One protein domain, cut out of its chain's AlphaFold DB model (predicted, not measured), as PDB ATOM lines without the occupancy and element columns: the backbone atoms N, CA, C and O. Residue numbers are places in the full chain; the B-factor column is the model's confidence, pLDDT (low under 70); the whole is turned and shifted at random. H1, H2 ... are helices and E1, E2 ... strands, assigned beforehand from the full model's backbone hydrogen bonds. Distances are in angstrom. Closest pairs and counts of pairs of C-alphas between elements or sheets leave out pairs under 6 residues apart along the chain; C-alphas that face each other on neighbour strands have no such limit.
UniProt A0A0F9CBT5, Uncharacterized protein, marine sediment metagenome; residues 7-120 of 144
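Overview. This is residues 7 to 120 of the 144 residues of an uncharacterized protein of marine sediment metagenome (UniProt A0A0F9CBT5). A strongly twisted sheet of four antiparallel strands has two short helices, H1 and H2, packed as a hairpin on one face; the small helix H3 is by the edge strand E1 on that same face. From the E1 edge the long helix H4 runs away from the sheet, which it only grazes with its residues 103 to 106. The printed part has 114 residues with four named helices and four named strands, in the order H1 H2 E1 E2 E3 E4 H3 H4; the sheet runs E1 E2 E3 E4, and the class is mixed, helices and strands. The whole is compact, with a radius of gyration of the C-alphas of 14.0 A and spans of 40 by 35 by 28 A.

Along the chain. Find C-alpha 7 at (-9.182, 42.619, -7.895); from there H1 runs to residue 15, 12.0 A. H2 follows at residues 20 to 28, 13.1 A. Next come the strands E1, residues 30 to 36, 17.3 A; E2, residues 46 to 52, 20.1 A; E3, residues 59 to 66, from C-alpha 59 at (-6.461, 27.592, -20.961), 23.4 A; and E4, residues 74 to 78, 13.9 A. H3 is residues 96 to 99, and H4 runs 26.3 A from residue 103 to C-alpha 120 at (-25.350, 8.251, -14.465).

Arrangement. The strands form a meander, each the antiparallel neighbour of the one before. Look for N 31 and O 50 at 2.8 A between E1 and E2, N 49 and O 62 at 2.8 A between E2 and E3, and N 63 and O 77 at 2.8 A between E3 and E4. H1 and H2 make two layers with the sheet, helices on one face of it. They touch, closest at the C-alphas of Glu 14 and Leu 23, 5.7 A, and run opposite ways at a shallow tilt of 32 degrees, only just short of steep. H2 runs across the strands at a height over the sheet of 9.0 A; its closest C-alphas to E2 are those of Ala 25 and Val 52, 5.4 A. H3 is on the sheet, with the C-alphas of Gly 35 and Tyr 98 4.1 A apart. H3 and H4 meet only through their link; H2 and H4 are apart. In H1, H2 and H4 every O i to N i+4 pair is within hydrogen-bond range; H3 is too short for one.

Size, cuts and confidence. The two C-alphas farthest apart, those of Lys 71 and Arg 119, are 42.6 A from each other. The printed part has no cut. The link from E4 to H3, residues 79 to 95, is long. Mean pLDDT of the printed part is 90.9, and residues 117 to 120 are under 70.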
ATOM      1  N   ASN A   7     -10.549  42.096  -7.860       95.81
ATOM      2  CA  ASN A   7      -9.182  42.619  -7.895       95.81
ATOM      3  C   ASN A   7      -8.306  42.033  -6.782       95.81
ATOM      4  O   ASN A   7      -7.144  41.738  -7.029       95.81
ATOM      5  N   HIS A   8      -8.848  41.800  -5.577       96.00
ATOM      6  CA  HIS A   8      -8.087  41.115  -4.524       96.00
ATOM      7  C   HIS A   8      -7.764  39.670  -4.911       96.00
ATOM      8  O   HIS A   8      -6.690  39.181  -4.576       96.00
ATOM      9  N   LEU A   9      -8.694  38.990  -5.590       96.50
ATOM     10  CA  LEU A   9      -8.490  37.623  -6.060       96.50
ATOM     11  C   LEU A   9      -7.384  37.568  -7.118       96.50
ATOM     12  O   LEU A   9      -6.478  36.752  -6.998       96.50
ATOM     13  N   ILE A  10      -7.422  38.463  -8.108       96.75
ATOM     14  CA  ILE A  10      -6.393  38.530  -9.154       96.75
ATOM     15  C   ILE A  10      -5.034  38.913  -8.564       96.75
ATOM     16  O   ILE A  10      -4.065  38.194  -8.785       96.75
ATOM     17  N   LYS A  11      -4.979  39.949  -7.718       96.12
ATOM     18  CA  LYS A  11      -3.746  40.353  -7.032       96.12
ATOM     19  C   LYS A  11      -3.151  39.214  -6.199       96.12
ATOM     20  O   LYS A  11      -1.947  39.012  -6.205       96.12
ATOM     21  N   PHE A  12      -3.984  38.415  -5.525       96.44
ATOM     22  CA  PHE A  12      -3.497  37.247  -4.786       96.44
ATOM     23  C   PHE A  12      -2.782  36.237  -5.693       96.44
ATOM     24  O   PHE A  12      -1.751  35.694  -5.302       96.44
ATOM     25  N   ILE A  13      -3.331  35.995  -6.888       96.75
ATOM     26  CA  ILE A  13      -2.753  35.093  -7.892       96.75
ATOM     27  C   ILE A  13      -1.451  35.674  -8.455       96.75
ATOM     28  O   ILE A  13      -0.506  34.922  -8.668       96.75
ATOM     29  N   GLU A  14      -1.387  36.987  -8.675       96.19
ATOM     30  CA  GLU A  14      -0.172  37.687  -9.118       96.19
ATOM     31  C   GLU A  14       0.949  37.614  -8.075       96.19
ATOM     32  O   GLU A  14       2.098  37.363  -8.428       96.19
ATOM     33  N   ASP A  15       0.610  37.785  -6.796       95.50
ATOM     34  CA  ASP A  15       1.569  37.752  -5.689       95.50
ATOM     35  C   ASP A  15       2.051  36.315  -5.383       95.50
ATOM     36  O   ASP A  15       3.160  36.121  -4.885       95.50
ATOM     37  N   HIS A  16       1.226  35.296  -5.667       95.44
ATOM     38  CA  HIS A  16       1.499  33.889  -5.327       95.44
ATOM     39  C   HIS A  16       1.182  32.925  -6.484       95.44
ATOM     40  O   HIS A  16       0.403  31.984  -6.311       95.44
ATOM     41  N   PRO A  17       1.750  33.114  -7.682       95.56
ATOM     42  CA  PRO A  17       1.358  32.340  -8.848       95.56
ATOM     43  C   PRO A  17       1.774  30.864  -8.687       95.56
ATOM     44  O   PRO A  17       2.908  30.591  -8.294       95.56
ATOM     45  N   PRO A  18       0.923  29.885  -9.060       94.06
ATOM     46  CA  PRO A  18       1.285  28.462  -9.020       94.06
ATOM     47  C   PRO A  18       2.473  28.109  -9.917       94.06
ATOM     48  O   PRO A  18       3.145  27.104  -9.703       94.06
ATOM     49  N   SER A  19       2.697  28.906 -10.964       93.69
ATOM     50  CA  SER A  19       3.863  28.810 -11.830       93.69
ATOM     51  C   SER A  19       4.127  30.146 -12.538       93.69
ATOM     52  O   SER A  19       3.197  30.942 -12.719       93.69
ATOM     53  N   PRO A  20       5.356  30.389 -13.030       91.19
ATOM     54  CA  PRO A  20       5.672  31.598 -13.795       91.19
ATOM     55  C   PRO A  20       4.812  31.781 -15.058       91.19
ATOM     56  O   PRO A  20       4.533  32.906 -15.470       91.19
ATOM     57  N   GLY A  21       4.363  30.681 -15.675       91.50
ATOM     58  CA  GLY A  21       3.466  30.727 -16.833       91.50
ATOM     59  C   GLY A  21       2.088  31.295 -16.487       91.50
ATOM     60  O   GLY A  21       1.513  32.040 -17.280       91.50
ATOM     61  N   ILE A  22       1.592  31.007 -15.280       94.81
ATOM     62  CA  ILE A  22       0.317  31.534 -14.786       94.81
ATOM     63  C   ILE A  22       0.414  33.014 -14.444       94.81
ATOM     64  O   ILE A  22      -0.520  33.745 -14.757       94.81
ATOM     65  N   LEU A  23       1.542  33.475 -13.894       95.31
ATOM     66  CA  LEU A  23       1.772  34.906 -13.679       95.31
ATOM     67  C   LEU A  23       1.647  35.689 -14.993       95.31
ATOM     68  O   LEU A  23       0.908  36.664 -15.079       95.31
ATOM     69  N   LYS A  24       2.308  35.217 -16.054       92.25
ATOM     70  CA  LYS A  24       2.175  35.846 -17.373       92.25
ATOM     71  C   LYS A  24       0.725  35.787 -17.858       92.25
ATOM     72  O   LYS A  24       0.184  36.800 -18.277       92.25
ATOM     73  N   ALA A  25       0.077  34.624 -17.775       94.19
ATOM     74  CA  ALA A  25      -1.301  34.461 -18.233       94.19
ATOM     75  C   ALA A  25      -2.282  35.404 -17.516       94.19
ATOM     76  O   ALA A  25      -3.086  36.054 -18.182       94.19
ATOM     77  N   VAL A  26      -2.190  35.529 -16.186       95.00
ATOM     78  CA  VAL A  26      -3.119  36.349 -15.397       95.00
ATOM     79  C   VAL A  26      -2.989  37.839 -15.719       95.00
ATOM     80  O   VAL A  26      -4.011  38.517 -15.799       95.00
ATOM     81  N   MET A  27      -1.774  38.325 -16.005       91.88
ATOM     82  CA  MET A  27      -1.527  39.722 -16.394       91.88
ATOM     83  C   MET A  27      -2.136  40.093 -17.755       91.88
ATOM     84  O   MET A  27      -2.363  41.269 -18.026       91.88
ATOM     85  N   HIS A  28      -2.399  39.110 -18.620       89.31
ATOM     86  CA  HIS A  28      -2.946  39.342 -19.957       89.31
ATOM     87  C   HIS A  28      -4.438  39.037 -20.052       89.31
ATOM     88  O   HIS A  28      -5.195  39.807 -20.640       89.31
ATOM     89  N   THR A  29      -4.874  37.881 -19.553       91.56
ATOM     90  CA  THR A  29      -6.271  37.457 -19.668       91.56
ATOM     91  C   THR A  29      -6.667  36.640 -18.453       91.56
ATOM     92  O   THR A  29      -6.134  35.560 -18.201       91.56
ATOM     93  N   ASN A  30      -7.649  37.149 -17.717       95.50
ATOM     94  CA  ASN A  30      -8.227  36.488 -16.561       95.50
ATOM     95  C   ASN A  30      -9.748  36.633 -16.595       95.50
ATOM     96  O   ASN A  30     -10.269  37.716 -16.860       95.50
ATOM     97  N   ILE A  31     -10.445  35.533 -16.333       97.06
ATOM     98  CA  ILE A  31     -11.902  35.474 -16.240       97.06
ATOM     99  C   ILE A  31     -12.238  34.809 -14.911       97.06
ATOM    100  O   ILE A  31     -11.875  33.656 -14.668       97.06
ATOM    101  N   ASN A  32     -12.919  35.534 -14.034       97.12
ATOM    102  CA  ASN A  32     -13.416  34.978 -12.786       97.12
ATOM    103  C   ASN A  32     -14.613  34.067 -13.083       97.12
ATOM    104  O   ASN A  32     -15.665  34.551 -13.495       97.12
ATOM    105  N   LEU A  33     -14.476  32.763 -12.841       96.75
ATOM    106  CA  LEU A  33     -15.577  31.808 -13.005       96.75
ATOM    107  C   LEU A  33     -16.536  31.805 -11.806       96.75
ATOM    108  O   LEU A  33     -17.549  31.112 -11.828       96.75
ATOM    109  N   GLY A  34     -16.222  32.576 -10.765       96.00
ATOM    110  CA  GLY A  34     -17.050  32.749  -9.586       96.00
ATOM    111  C   GLY A  34     -16.709  31.791  -8.450       96.00
ATOM    112  O   GLY A  34     -15.627  31.199  -8.378       96.00
ATOM    113  N   GLY A  35     -17.644  31.708  -7.510       96.12
ATOM    114  CA  GLY A  35     -17.534  30.940  -6.282       96.12
ATOM    115  C   GLY A  35     -18.126  29.544  -6.420       96.12
ATOM    116  O   GLY A  35     -19.163  29.337  -7.050       96.12
ATOM    117  N   PHE A  36     -17.474  28.590  -5.771       95.75
ATOM    118  CA  PHE A  36     -17.902  27.204  -5.664       95.75
ATOM    119  C   PHE A  36     -18.024  26.871  -4.185       95.75
ATOM    120  O   PHE A  36     -17.127  27.216  -3.418       95.75
ATOM    121  N   TRP A  37     -19.098  26.201  -3.770       93.94
ATOM    122  CA  TRP A  37     -19.281  25.826  -2.359       93.94
ATOM    123  C   TRP A  37     -18.466  24.583  -1.971       93.94
ATOM    124  O   TRP A  37     -18.221  24.346  -0.789       93.94
ATOM    125  N   LYS A  38     -18.003  23.813  -2.964       92.75
ATOM    126  CA  LYS A  38     -17.203  22.599  -2.779       92.75
ATOM    127  C   LYS A  38     -16.177  22.439  -3.899       92.75
ATOM    128  O   LYS A  38     -16.522  22.448  -5.078       92.75
ATOM    129  N   LEU A  39     -14.913  22.274  -3.512       92.56
ATOM    130  CA  LEU A  39     -13.777  22.045  -4.409       92.56
ATOM    131  C   LEU A  39     -13.029  20.758  -4.018       92.56
ATOM    132  O   LEU A  39     -12.925  20.457  -2.823       92.56
ATOM    133  N   PRO A  40     -12.467  20.014  -4.991       77.31
ATOM    134  CA  PRO A  40     -12.092  18.605  -4.827       77.31
ATOM    135  C   PRO A  40     -11.058  18.314  -3.730       77.31
ATOM    136  O   PRO A  40     -11.094  17.239  -3.144       77.31
ATOM    137  N   VAL A  41     -10.167  19.253  -3.392       75.31
ATOM    138  CA  VAL A  41      -9.051  18.946  -2.477       75.31
ATOM    139  C   VAL A  41      -9.441  18.966  -0.997       75.31
ATOM    140  O   VAL A  41      -8.935  18.169  -0.214       75.31
ATOM    141  N   LYS A  42     -10.305  19.894  -0.583       76.38
ATOM    142  CA  LYS A  42     -10.656  20.094   0.840       76.38
ATOM    143  C   LYS A  42     -12.158  20.048   1.100       76.38
ATOM    144  O   LYS A  42     -12.569  20.218   2.238       76.38
ATOM    145  N   GLN A  43     -12.972  19.847   0.061       84.69
ATOM    146  CA  GLN A  43     -14.434  19.908   0.138       84.69
ATOM    147  C   GLN A  43     -14.969  21.218   0.750       84.69
ATOM    148  O   GLN A  43     -16.082  21.256   1.261       84.69
ATOM    149  N   MET A  44     -14.181  22.297   0.684       89.25
ATOM    150  CA  MET A  44     -14.560  23.639   1.128       89.25
ATOM    151  C   MET A  44     -14.801  24.549  -0.073       89.25
ATOM    152  O   MET A  44     -14.314  24.279  -1.178       89.25
ATOM    153  N   GLY A  45     -15.497  25.657   0.163       92.69
ATOM    154  CA  GLY A  45     -15.744  26.649  -0.868       92.69
ATOM    155  C   GLY A  45     -14.507  27.461  -1.249       92.69
ATOM    156  O   GLY A  45     -13.565  27.592  -0.468       92.69
ATOM    157  N   GLY A  46     -14.507  28.004  -2.459       95.25
ATOM    158  CA  GLY A  46     -13.423  28.823  -2.999       95.25
ATOM    159  C   GLY A  46     -13.791  29.402  -4.358       95.25
ATOM    160  O   GLY A  46     -14.958  29.384  -4.748       95.25
ATOM    161  N   TRP A  47     -12.796  29.905  -5.079       96.75
ATOM    162  CA  TRP A  47     -12.973  30.547  -6.380       96.75
ATOM    163  C   TRP A  47     -12.130  29.866  -7.445       96.75
ATOM    164  O   TRP A  47     -11.047  29.350  -7.155       96.75
ATOM    165  N   ILE A  48     -12.620  29.902  -8.682       97.50
ATOM    166  CA  ILE A  48     -11.871  29.450  -9.854       97.50
ATOM    167  C   ILE A  48     -11.704  30.633 -10.804       97.50
ATOM    168  O   ILE A  48     -12.673  31.305 -11.153       97.50
ATOM    169  N   VAL A  49     -10.473  30.872 -11.243       98.00
ATOM    170  CA  VAL A  49     -10.139  31.869 -12.262       98.00
ATOM    171  C   VAL A  49      -9.602  31.146 -13.483       98.00
ATOM    172  O   VAL A  49      -8.651  30.370 -13.393       98.00
ATOM    173  N   GLN A  50     -10.207  31.400 -14.634       97.81
ATOM    174  CA  GLN A  50      -9.691  30.952 -15.914       97.81
ATOM    175  C   GLN A  50      -8.657  31.956 -16.414       97.81
ATOM    176  O   GLN A  50      -8.920  33.156 -16.463       97.81
ATOM    177  N   VAL A  51      -7.494  31.462 -16.821       96.75
ATOM    178  CA  VAL A  51      -6.450  32.264 -17.464       96.75
ATOM    179  C   VAL A  51      -6.044  31.613 -18.776       96.75
ATOM    180  O   VAL A  51      -6.105  30.390 -18.919       96.75
ATOM    181  N   VAL A  52      -5.633  32.428 -19.742       94.94
ATOM    182  CA  VAL A  52      -5.187  31.945 -21.052       94.94
ATOM    183  C   VAL A  52      -3.755  32.393 -21.264       94.94
ATOM    184  O   VAL A  52      -3.439  33.578 -21.191       94.94
ATOM    185  N   THR A  53      -2.869  31.437 -21.512       91.12
ATOM    186  CA  THR A  53      -1.473  31.744 -21.827       91.12
ATOM    187  C   THR A  53      -1.394  32.438 -23.194       91.12
ATOM    188  O   THR A  53      -1.939  31.927 -24.173       91.12
ATOM    189  N   PRO A  54      -0.721  33.596 -23.314       85.38
ATOM    190  CA  PRO A  54      -0.738  34.370 -24.557       85.38
ATOM    191  C   PRO A  54      -0.129  33.635 -25.754       85.38
ATOM    192  O   PRO A  54      -0.655  33.728 -26.860       85.38
ATOM    193  N   LEU A  55       0.971  32.909 -25.525       85.38
ATOM    194  CA  LEU A  55       1.763  32.283 -26.587       85.38
ATOM    195  C   LEU A  55       1.122  30.998 -27.113       85.38
ATOM    196  O   LEU A  55       0.964  30.836 -28.316       85.38
ATOM    197  N   THR A  56       0.740  30.088 -26.217       89.69
ATOM    198  CA  THR A  56       0.201  28.773 -26.596       89.69
ATOM    199  C   THR A  56      -1.321  28.755 -26.664       89.69
ATOM    200  O   THR A  56      -1.896  27.757 -27.088       89.69
ATOM    201  N   ARG A  57      -1.988  29.835 -26.227       91.12
ATOM    202  CA  ARG A  57      -3.451  29.920 -26.079       91.12
ATOM    203  C   ARG A  57      -4.027  28.808 -25.198       91.12
ATOM    204  O   ARG A  57      -5.226  28.529 -25.242       91.12
ATOM    205  N   GLN A  58      -3.193  28.190 -24.364       93.00
ATOM    206  CA  GLN A  58      -3.622  27.141 -23.460       93.00
ATOM    207  C   GLN A  58      -4.419  27.759 -22.314       93.00
ATOM    208  O   GLN A  58      -3.989  28.726 -21.676       93.00
ATOM    209  N   THR A  59      -5.592  27.187 -22.063       94.88
ATOM    210  CA  THR A  59      -6.461  27.592 -20.961       94.88
ATOM    211  C   THR A  59      -6.078  26.832 -19.700       94.88
ATOM    212  O   THR A  59      -5.954  25.608 -19.718       94.88
ATOM    213  N   HIS A  60      -5.923  27.562 -18.601       96.00
ATOM    214  CA  HIS A  60      -5.685  27.007 -17.277       96.00
ATOM    215  C   HIS A  60      -6.754  27.496 -16.309       96.00
ATOM    216  O   HIS A  60      -7.257  28.614 -16.426       96.00
ATOM    217  N   HIS A  61      -7.057  26.667 -15.318       97.44
ATOM    218  CA  HIS A  61      -7.985  26.997 -14.248       97.44
ATOM    219  C   HIS A  61      -7.204  27.058 -12.943       97.44
ATOM    220  O   HIS A  61      -6.629  26.066 -12.499       97.44
ATOM    221  N   VAL A  62      -7.154  28.240 -12.349       97.50
ATOM    222  CA  VAL A  62      -6.469  28.501 -11.088       97.50
ATOM    223  C   VAL A  62      -7.507  28.504  -9.983       97.50
ATOM    224  O   VAL A  62      -8.501  29.224 -10.064       97.50
ATOM    225  N   VAL A  63      -7.282  27.706  -8.949       97.06
ATOM    226  CA  VAL A  63      -8.163  27.635  -7.786       97.06
ATOM    227  C   VAL A  63      -7.554  28.426  -6.651       97.06
ATOM    228  O   VAL A  63      -6.379  28.240  -6.340       97.06
ATOM    229  N   VAL A  64      -8.365  29.255  -6.002       96.38
ATOM    230  CA  VAL A  64      -8.016  29.940  -4.756       96.38
ATOM    231  C   VAL A  64      -9.017  29.530  -3.689       96.38
ATOM    232  O   VAL A  64     -10.227  29.657  -3.874       96.38
ATOM    233  N   GLN A  65      -8.521  29.039  -2.561       94.94
ATOM    234  CA  GLN A  65      -9.356  28.533  -1.472       94.94
ATOM    235  C   GLN A  65      -8.813  29.030  -0.130       94.94
ATOM    236  O   GLN A  65      -7.593  29.069   0.029       94.94
ATOM    237  N   PRO A  66      -9.666  29.403   0.840       92.44
ATOM    238  CA  PRO A  66      -9.218  29.662   2.206       92.44
ATOM    239  C   PRO A  66      -8.468  28.451   2.784       92.44
ATOM    240  O   PRO A  66      -8.895  27.310   2.596       92.44
ATOM    241  N   ASP A  67      -7.346  28.685   3.464       89.88
ATOM    242  CA  ASP A  67      -6.626  27.638   4.200       89.88
ATOM    243  C   ASP A  67      -5.957  28.211   5.448       89.88
ATOM    244  O   ASP A  67      -4.885  28.823   5.379       89.88
ATOM    245  N   ASP A  68      -6.581  27.943   6.592       82.38
ATOM    246  CA  ASP A  68      -6.149  28.412   7.912       82.38
ATOM    247  C   ASP A  68      -4.821  27.786   8.367       82.38
ATOM    248  O   ASP A  68      -4.207  28.250   9.324       82.38
ATOM    249  N   ARG A  69      -4.343  26.734   7.687       84.50
ATOM    250  CA  ARG A  69      -3.049  26.101   7.995       84.50
ATOM    251  C   ARG A  69      -1.878  26.801   7.317       84.50
ATOM    252  O   ARG A  69      -0.724  26.528   7.643       84.50
ATOM    253  N   THR A  70      -2.151  27.658   6.338       78.88
ATOM    254  CA  THR A  70      -1.112  28.362   5.583       78.88
ATOM    255  C   THR A  70      -0.858  29.735   6.190       78.88
ATOM    256  O   THR A  70      -1.793  30.436   6.569       78.88
ATOM    257  N   LYS A  71       0.405  30.187   6.200       77.25
ATOM    258  CA  LYS A  71       0.748  31.567   6.606       77.25
ATOM    259  C   LYS A  71       0.052  32.630   5.740       77.25
ATOM    260  O   LYS A  71      -0.089  33.771   6.162       77.25
ATOM    261  N   LEU A  72      -0.374  32.252   4.533       79.12
ATOM    262  CA  LEU A  72      -1.045  33.118   3.567       79.12
ATOM    263  C   LEU A  72      -2.546  33.299   3.862       79.12
ATOM    264  O   LEU A  72      -3.158  34.232   3.340       79.12
ATOM    265  N   GLY A  73      -3.148  32.410   4.664       90.06
ATOM    266  CA  GLY A  73      -4.599  32.317   4.888       90.06
ATOM    267  C   GLY A  73      -5.385  31.753   3.696       90.06
ATOM    268  O   GLY A  73      -6.596  31.556   3.779       90.06
ATOM    269  N   TYR A  74      -4.701  31.486   2.583       93.31
ATOM    270  CA  TYR A  74      -5.262  30.957   1.350       93.31
ATOM    271  C   TYR A  74      -4.250  30.035   0.679       93.31
ATOM    272  O   TYR A  74      -3.041  30.262   0.712       93.31
ATOM    273  N   ARG A  75      -4.770  29.021   0.002       92.62
ATOM    274  CA  ARG A  75      -4.028  28.117  -0.875       92.62
ATOM    275  C   ARG A  75      -4.396  28.388  -2.328       92.62
ATOM    276  O   ARG A  75      -5.534  28.755  -2.632       92.62
ATOM    277  N   ILE A  76      -3.443  28.147  -3.218       94.69
ATOM    278  CA  ILE A  76      -3.590  28.350  -4.657       94.69
ATOM    279  C   ILE A  76      -2.954  27.197  -5.429       94.69
ATOM    280  O   ILE A  76      -1.889  26.716  -5.054       94.69
ATOM    281  N   TRP A  77      -3.636  26.700  -6.461       95.56
ATOM    282  CA  TRP A  77      -3.133  25.610  -7.303       95.56
ATOM    283  C   TRP A  77      -3.846  25.574  -8.659       95.56
ATOM    284  O   TRP A  77      -4.836  26.274  -8.872       95.56
ATOM    285  N   LEU A  78      -3.345  24.750  -9.579       96.00
ATOM    286  CA  LEU A  78      -4.005  24.472 -10.854       96.00
ATOM    287  C   LEU A  78      -5.041  23.359 -10.703       96.00
ATOM    288  O   LEU A  78      -4.726  22.281 -10.203       96.00
ATOM    289  N   LEU A  79      -6.262  23.601 -11.174       95.75
ATOM    290  CA  LEU A  79      -7.264  22.554 -11.314       95.75
ATOM    291  C   LEU A  79      -6.932  21.709 -12.547       95.75
ATOM    292  O   LEU A  79      -6.974  22.205 -13.672       95.75
ATOM    293  N   LEU A  80      -6.590  20.444 -12.309       93.19
ATOM    294  CA  LEU A  80      -6.296  19.471 -13.364       93.19
ATOM    295  C   LEU A  80      -7.546  18.696 -13.802       93.19
ATOM    296  O   LEU A  80      -7.628  18.247 -14.941       93.19
ATOM    297  N   ASP A  81      -8.527  18.582 -12.908       91.81
ATOM    298  CA  ASP A  81      -9.811  17.943 -13.174       91.81
ATOM    299  C   ASP A  81     -10.776  18.877 -13.927       91.81
ATOM    300  O   ASP A  81     -10.593  20.102 -13.945       91.81
ATOM    301  N   PRO A  82     -11.852  18.342 -14.530       93.31
ATOM    302  CA  PRO A  82     -12.937  19.168 -15.042       93.31
ATOM    303  C   PRO A  82     -13.499  20.110 -13.966       93.31
ATOM    304  O   PRO A  82     -13.587  19.758 -12.790       93.31
ATOM    305  N   ILE A  83     -13.931  21.305 -14.381       95.56
ATOM    306  CA  ILE A  83     -14.564  22.267 -13.470       95.56
ATOM    307  C   ILE A  83     -15.827  21.633 -12.867       95.56
ATOM    308  O   ILE A  83     -16.705  21.216 -13.633       95.56
ATOM    309  N   PRO A  84     -15.964  21.600 -11.527       95.19
ATOM    310  CA  PRO A  84     -17.097  20.972 -10.864       95.19
ATOM    311  C   PRO A  84     -18.307  21.917 -10.846       95.19
ATOM    312  O   PRO A  84     -18.702  22.460  -9.812       95.19
ATOM    313  N   TRP A  85     -18.873  22.171 -12.025       95.56
ATOM    314  CA  TRP A  85     -19.981  23.106 -12.235       95.56
ATOM    315  C   TRP A  85     -21.220  22.789 -11.393       95.56
ATOM    316  O   TRP A  85     -21.987  23.694 -11.073       95.56
ATOM    317  N   GLU A  86     -21.415  21.537 -10.981       93.06
ATOM    318  CA  GLU A  86     -22.473  21.151 -10.046       93.06
ATOM    319  C   GLU A  86     -22.371  21.866  -8.686       93.06
ATOM    320  O   GLU A  86     -23.391  22.033  -8.008       93.06
ATOM    321  N   TYR A  87     -21.170  22.322  -8.313       94.56
ATOM    322  CA  TYR A  87     -20.888  23.030  -7.065       94.56
ATOM    323  C   TYR A  87     -20.756  24.545  -7.223       94.56
ATOM    324  O   TYR A  87     -20.413  25.231  -6.260       94.56
ATOM    325  N   TYR A  88     -21.027  25.080  -8.413       95.50
ATOM    326  CA  TYR A  88     -21.067  26.521  -8.631       95.50
ATOM    327  C   TYR A  88     -22.164  27.163  -7.762       95.50
ATOM    328  O   TYR A  88     -23.304  26.690  -7.758       95.50
ATOM    329  N   ASP A  89     -21.822  28.211  -7.013       91.06
ATOM    330  CA  ASP A  89     -22.700  28.875  -6.030       91.06
ATOM    331  C   ASP A  89     -22.994  30.345  -6.378       91.06
ATOM    332  O   ASP A  89     -23.694  31.055  -5.658       91.06
ATOM    333  N   GLY A  90     -22.450  30.831  -7.497       85.12
ATOM    334  CA  GLY A  90     -22.582  32.233  -7.885       85.12
ATOM    335  C   GLY A  90     -24.018  32.694  -8.134       85.12
ATOM    336  O   GLY A  90     -24.288  33.884  -8.028       85.12
ATOM    337  N   ASP A  91     -24.957  31.779  -8.385       79.31
ATOM    338  CA  ASP A  91     -26.390  32.072  -8.508       79.31
ATOM    339  C   ASP A  91     -27.059  32.466  -7.180       79.31
ATOM    340  O   ASP A  91     -28.066  33.172  -7.194       79.31
ATOM    341  N   ASN A  92     -26.492  32.062  -6.041       81.94
ATOM    342  CA  ASN A  92     -27.053  32.326  -4.713       81.94
ATOM    343  C   ASN A  92     -26.445  33.560  -4.026       81.94
ATOM    344  O   ASN A  92     -26.903  33.970  -2.956       81.94
ATOM    345  N   SER A  93     -25.402  34.157  -4.606       84.88
ATOM    346  CA  SER A  93     -24.634  35.221  -3.960       84.88
ATOM    347  C   SER A  93     -24.950  36.598  -4.535       84.88
ATOM    348  O   SER A  93     -24.998  36.795  -5.746       84.88
ATOM    349  N   ARG A  94     -25.090  37.596  -3.652       87.75
ATOM    350  CA  ARG A  94     -25.127  39.023  -4.034       87.75
ATOM    351  C   ARG A  94     -23.734  39.606  -4.282       87.75
ATOM    352  O   ARG A  94     -23.626  40.749  -4.708       87.75
ATOM    353  N   ASN A  95     -22.672  38.866  -3.964       89.06
ATOM    354  CA  ASN A  95     -21.306  39.343  -4.125       89.06
ATOM    355  C   ASN A  95     -20.811  39.045  -5.557       89.06
ATOM    356  O   ASN A  95     -20.679  37.866  -5.899       89.06
ATOM    357  N   PRO A  96     -20.453  40.068  -6.361       91.56
ATOM    358  CA  PRO A  96     -19.972  39.881  -7.734       91.56
ATOM    359  C   PRO A  96     -18.757  38.952  -7.852       91.56
ATOM    360  O   PRO A  96     -18.603  38.241  -8.840       91.56
ATOM    361  N   LEU A  97     -17.908  38.893  -6.820       93.69
ATOM    362  CA  LEU A  97     -16.787  37.953  -6.773       93.69
ATOM    363  C   LEU A  97     -17.256  36.493  -6.897       93.69
ATOM    364  O   LEU A  97     -16.591  35.688  -7.542       93.69
ATOM    365  N   TYR A  98     -18.386  36.153  -6.280       94.38
ATOM    366  CA  TYR A  98     -18.946  34.803  -6.307       94.38
ATOM    367  C   TYR A  98     -19.769  34.551  -7.571       94.38
ATOM    368  O   TYR A  98     -19.803  33.419  -8.039       94.38
ATOM    369  N   GLN A  99     -20.389  35.583  -8.144       94.69
ATOM    370  CA  GLN A  99     -21.140  35.486  -9.402       94.69
ATOM    371  C   GLN A  99     -20.239  35.237 -10.622       94.69
ATOM    372  O   GLN A  99     -20.691  34.701 -11.629       94.69
ATOM    373  N   GLY A 100     -18.966  35.627 -10.546       96.00
ATOM    374  CA  GLY A 100     -18.070  35.543 -11.695       96.00
ATOM    375  C   GLY A 100     -18.385  36.587 -12.771       96.00
ATOM    376  O   GLY A 100     -19.308  37.389 -12.645       96.00
ATOM    377  N   ASP A 101     -17.589  36.582 -13.836       95.75
ATOM    378  CA  ASP A 101     -17.657  37.596 -14.893       95.75
ATOM    379  C   ASP A 101     -18.795  37.321 -15.901       95.75
ATOM    380  O   ASP A 101     -19.252  38.234 -16.584       95.75
ATOM    381  N   CYS A 102     -19.279  36.074 -16.008       94.44
ATOM    382  CA  CYS A 102     -20.356  35.659 -16.923       94.44
ATOM    383  C   CYS A 102     -21.403  34.758 -16.226       94.44
ATOM    384  O   CYS A 102     -21.561  33.589 -16.594       94.44
ATOM    385  N   PRO A 103     -22.151  35.271 -15.230       92.44
ATOM    386  CA  PRO A 103     -22.997  34.457 -14.349       92.44
ATOM    387  C   PRO A 103     -24.092  33.666 -15.076       92.44
ATOM    388  O   PRO A 103     -24.368  32.529 -14.697       92.44
ATOM    389  N   ILE A 104     -24.696  34.238 -16.127       92.81
ATOM    390  CA  ILE A 104     -25.737  33.573 -16.932       92.81
ATOM    391  C   ILE A 104     -25.164  32.301 -17.571       92.81
ATOM    392  O   ILE A 104     -25.703  31.214 -17.391       92.81
ATOM    393  N   TYR A 105     -24.000  32.418 -18.210       94.06
ATOM    394  CA  TYR A 105     -23.313  31.291 -18.836       94.06
ATOM    395  C   TYR A 105     -22.921  30.201 -17.822       94.06
ATOM    396  O   TYR A 105     -23.045  29.006 -18.095       94.06
ATOM    397  N   TYR A 106     -22.461  30.583 -16.627       95.00
ATOM    398  CA  TYR A 106     -22.081  29.624 -15.581       95.00
ATOM    399  C   TYR A 106     -23.285  28.905 -14.968       95.00
ATOM    400  O   TYR A 106     -23.186  27.728 -14.609       95.00
ATOM    401  N   LYS A 107     -24.441  29.573 -14.905       92.44
ATOM    402  CA  LYS A 107     -25.699  28.945 -14.498       92.44
ATOM    403  C   LYS A 107     -26.102  27.835 -15.472       92.44
ATOM    404  O   LYS A 107     -26.372  26.721 -15.025       92.44
ATOM    405  N   ASP A 108     -26.022  28.087 -16.775       93.38
ATOM    406  CA  ASP A 108     -26.310  27.067 -17.790       93.38
ATOM    407  C   ASP A 108     -25.361  25.865 -17.643       93.38
ATOM    408  O   ASP A 108     -25.783  24.703 -17.633       93.38
ATOM    409  N   ARG A 109     -24.061  26.118 -17.423       94.19
ATOM    410  CA  ARG A 109     -23.070  25.057 -17.155       94.19
ATOM    411  C   ARG A 109     -23.434  24.213 -15.927       94.19
ATOM    412  O   ARG A 109     -23.340  22.983 -15.997       94.19
ATOM    413  N   LYS A 110     -23.882  24.839 -14.835       93.31
ATOM    414  CA  LYS A 110     -24.355  24.153 -13.616       93.31
ATOM    415  C   LYS A 110     -25.566  23.262 -13.900       93.31
ATOM    416  O   LYS A 110     -25.605  22.115 -13.447       93.31
ATOM    417  N   GLU A 111     -26.543  23.746 -14.660       92.56
ATOM    418  CA  GLU A 111     -27.737  22.975 -15.033       92.56
ATOM    419  C   GLU A 111     -27.383  21.755 -15.905       92.56
ATOM    420  O   GLU A 111     -27.834  20.631 -15.637       92.56
ATOM    421  N   HIS A 112     -26.484  21.927 -16.877       91.31
ATOM    422  CA  HIS A 112     -25.965  20.824 -17.689       91.31
ATOM    423  C   HIS A 112     -25.179  19.786 -16.869       91.31
ATOM    424  O   HIS A 112     -25.314  18.582 -17.108       91.31
ATOM    425  N   ALA A 113     -24.390  20.204 -15.878       90.19
ATOM    426  CA  ALA A 113     -23.673  19.275 -15.001       90.19
ATOM    427  C   ALA A 113     -24.637  18.446 -14.130       90.19
ATOM    428  O   ALA A 113     -24.505  17.223 -14.029       90.19
ATOM    429  N   LYS A 114     -25.686  19.081 -13.584       87.19
ATOM    430  CA  LYS A 114     -26.733  18.395 -12.803       87.19
ATOM    431  C   LYS A 114     -27.470  17.325 -13.614       87.19
ATOM    432  O   LYS A 114     -27.787  16.261 -13.078       87.19
ATOM    433  N   THR A 115     -27.762  17.577 -14.891       81.88
ATOM    434  CA  THR A 115     -28.478  16.608 -15.744       81.88
ATOM    435  C   THR A 115     -27.622  15.396 -16.114       81.88
ATOM    436  O   THR A 115     -28.145  14.279 -16.129       81.88
ATOM    437  N   LYS A 116     -26.311  15.572 -16.333       75.69
ATOM    438  CA  LYS A 116     -25.376  14.451 -16.545       75.69
ATOM    439  C   LYS A 116     -25.305  13.524 -15.326       75.69
ATOM    440  O   LYS A 116     -25.478  12.318 -15.488       75.69
ATOM    441  N   ASN A 117     -25.187  14.082 -14.119       64.25
ATOM    442  CA  ASN A 117     -25.157  13.291 -12.880       64.25
ATOM    443  C   ASN A 117     -26.482  12.551 -12.606       64.25
ATOM    444  O   ASN A 117     -26.488  11.448 -12.062       64.25
ATOM    445  N   LYS A 118     -27.628  13.108 -13.026       60.50
ATOM    446  CA  LYS A 118     -28.919  12.400 -12.938       60.50
ATOM    447  C   LYS A 118     -28.995  11.186 -13.870       60.50
ATOM    448  O   LYS A 118     -29.634  10.199 -13.515       60.50
ATOM    449  N   ARG A 119     -28.364  11.241 -15.051       59.62
ATOM    450  CA  ARG A 119     -28.355  10.121 -16.009       59.62
ATOM    451  C   ARG A 119     -27.419   8.988 -15.579       59.62
ATOM    452  O   ARG A 119     -27.784   7.835 -15.767       59.62
ATOM    453  N   SER A 120     -26.278   9.286 -14.953       58.59
ATOM    454  CA  SER A 120     -25.350   8.251 -14.465       58.59
ATOM    455  C   SER A 120     -25.904   7.439 -13.289       58.59
ATOM    456  O   SER A 120     -25.588   6.262 -13.161       58.59
TER     457      SER A 120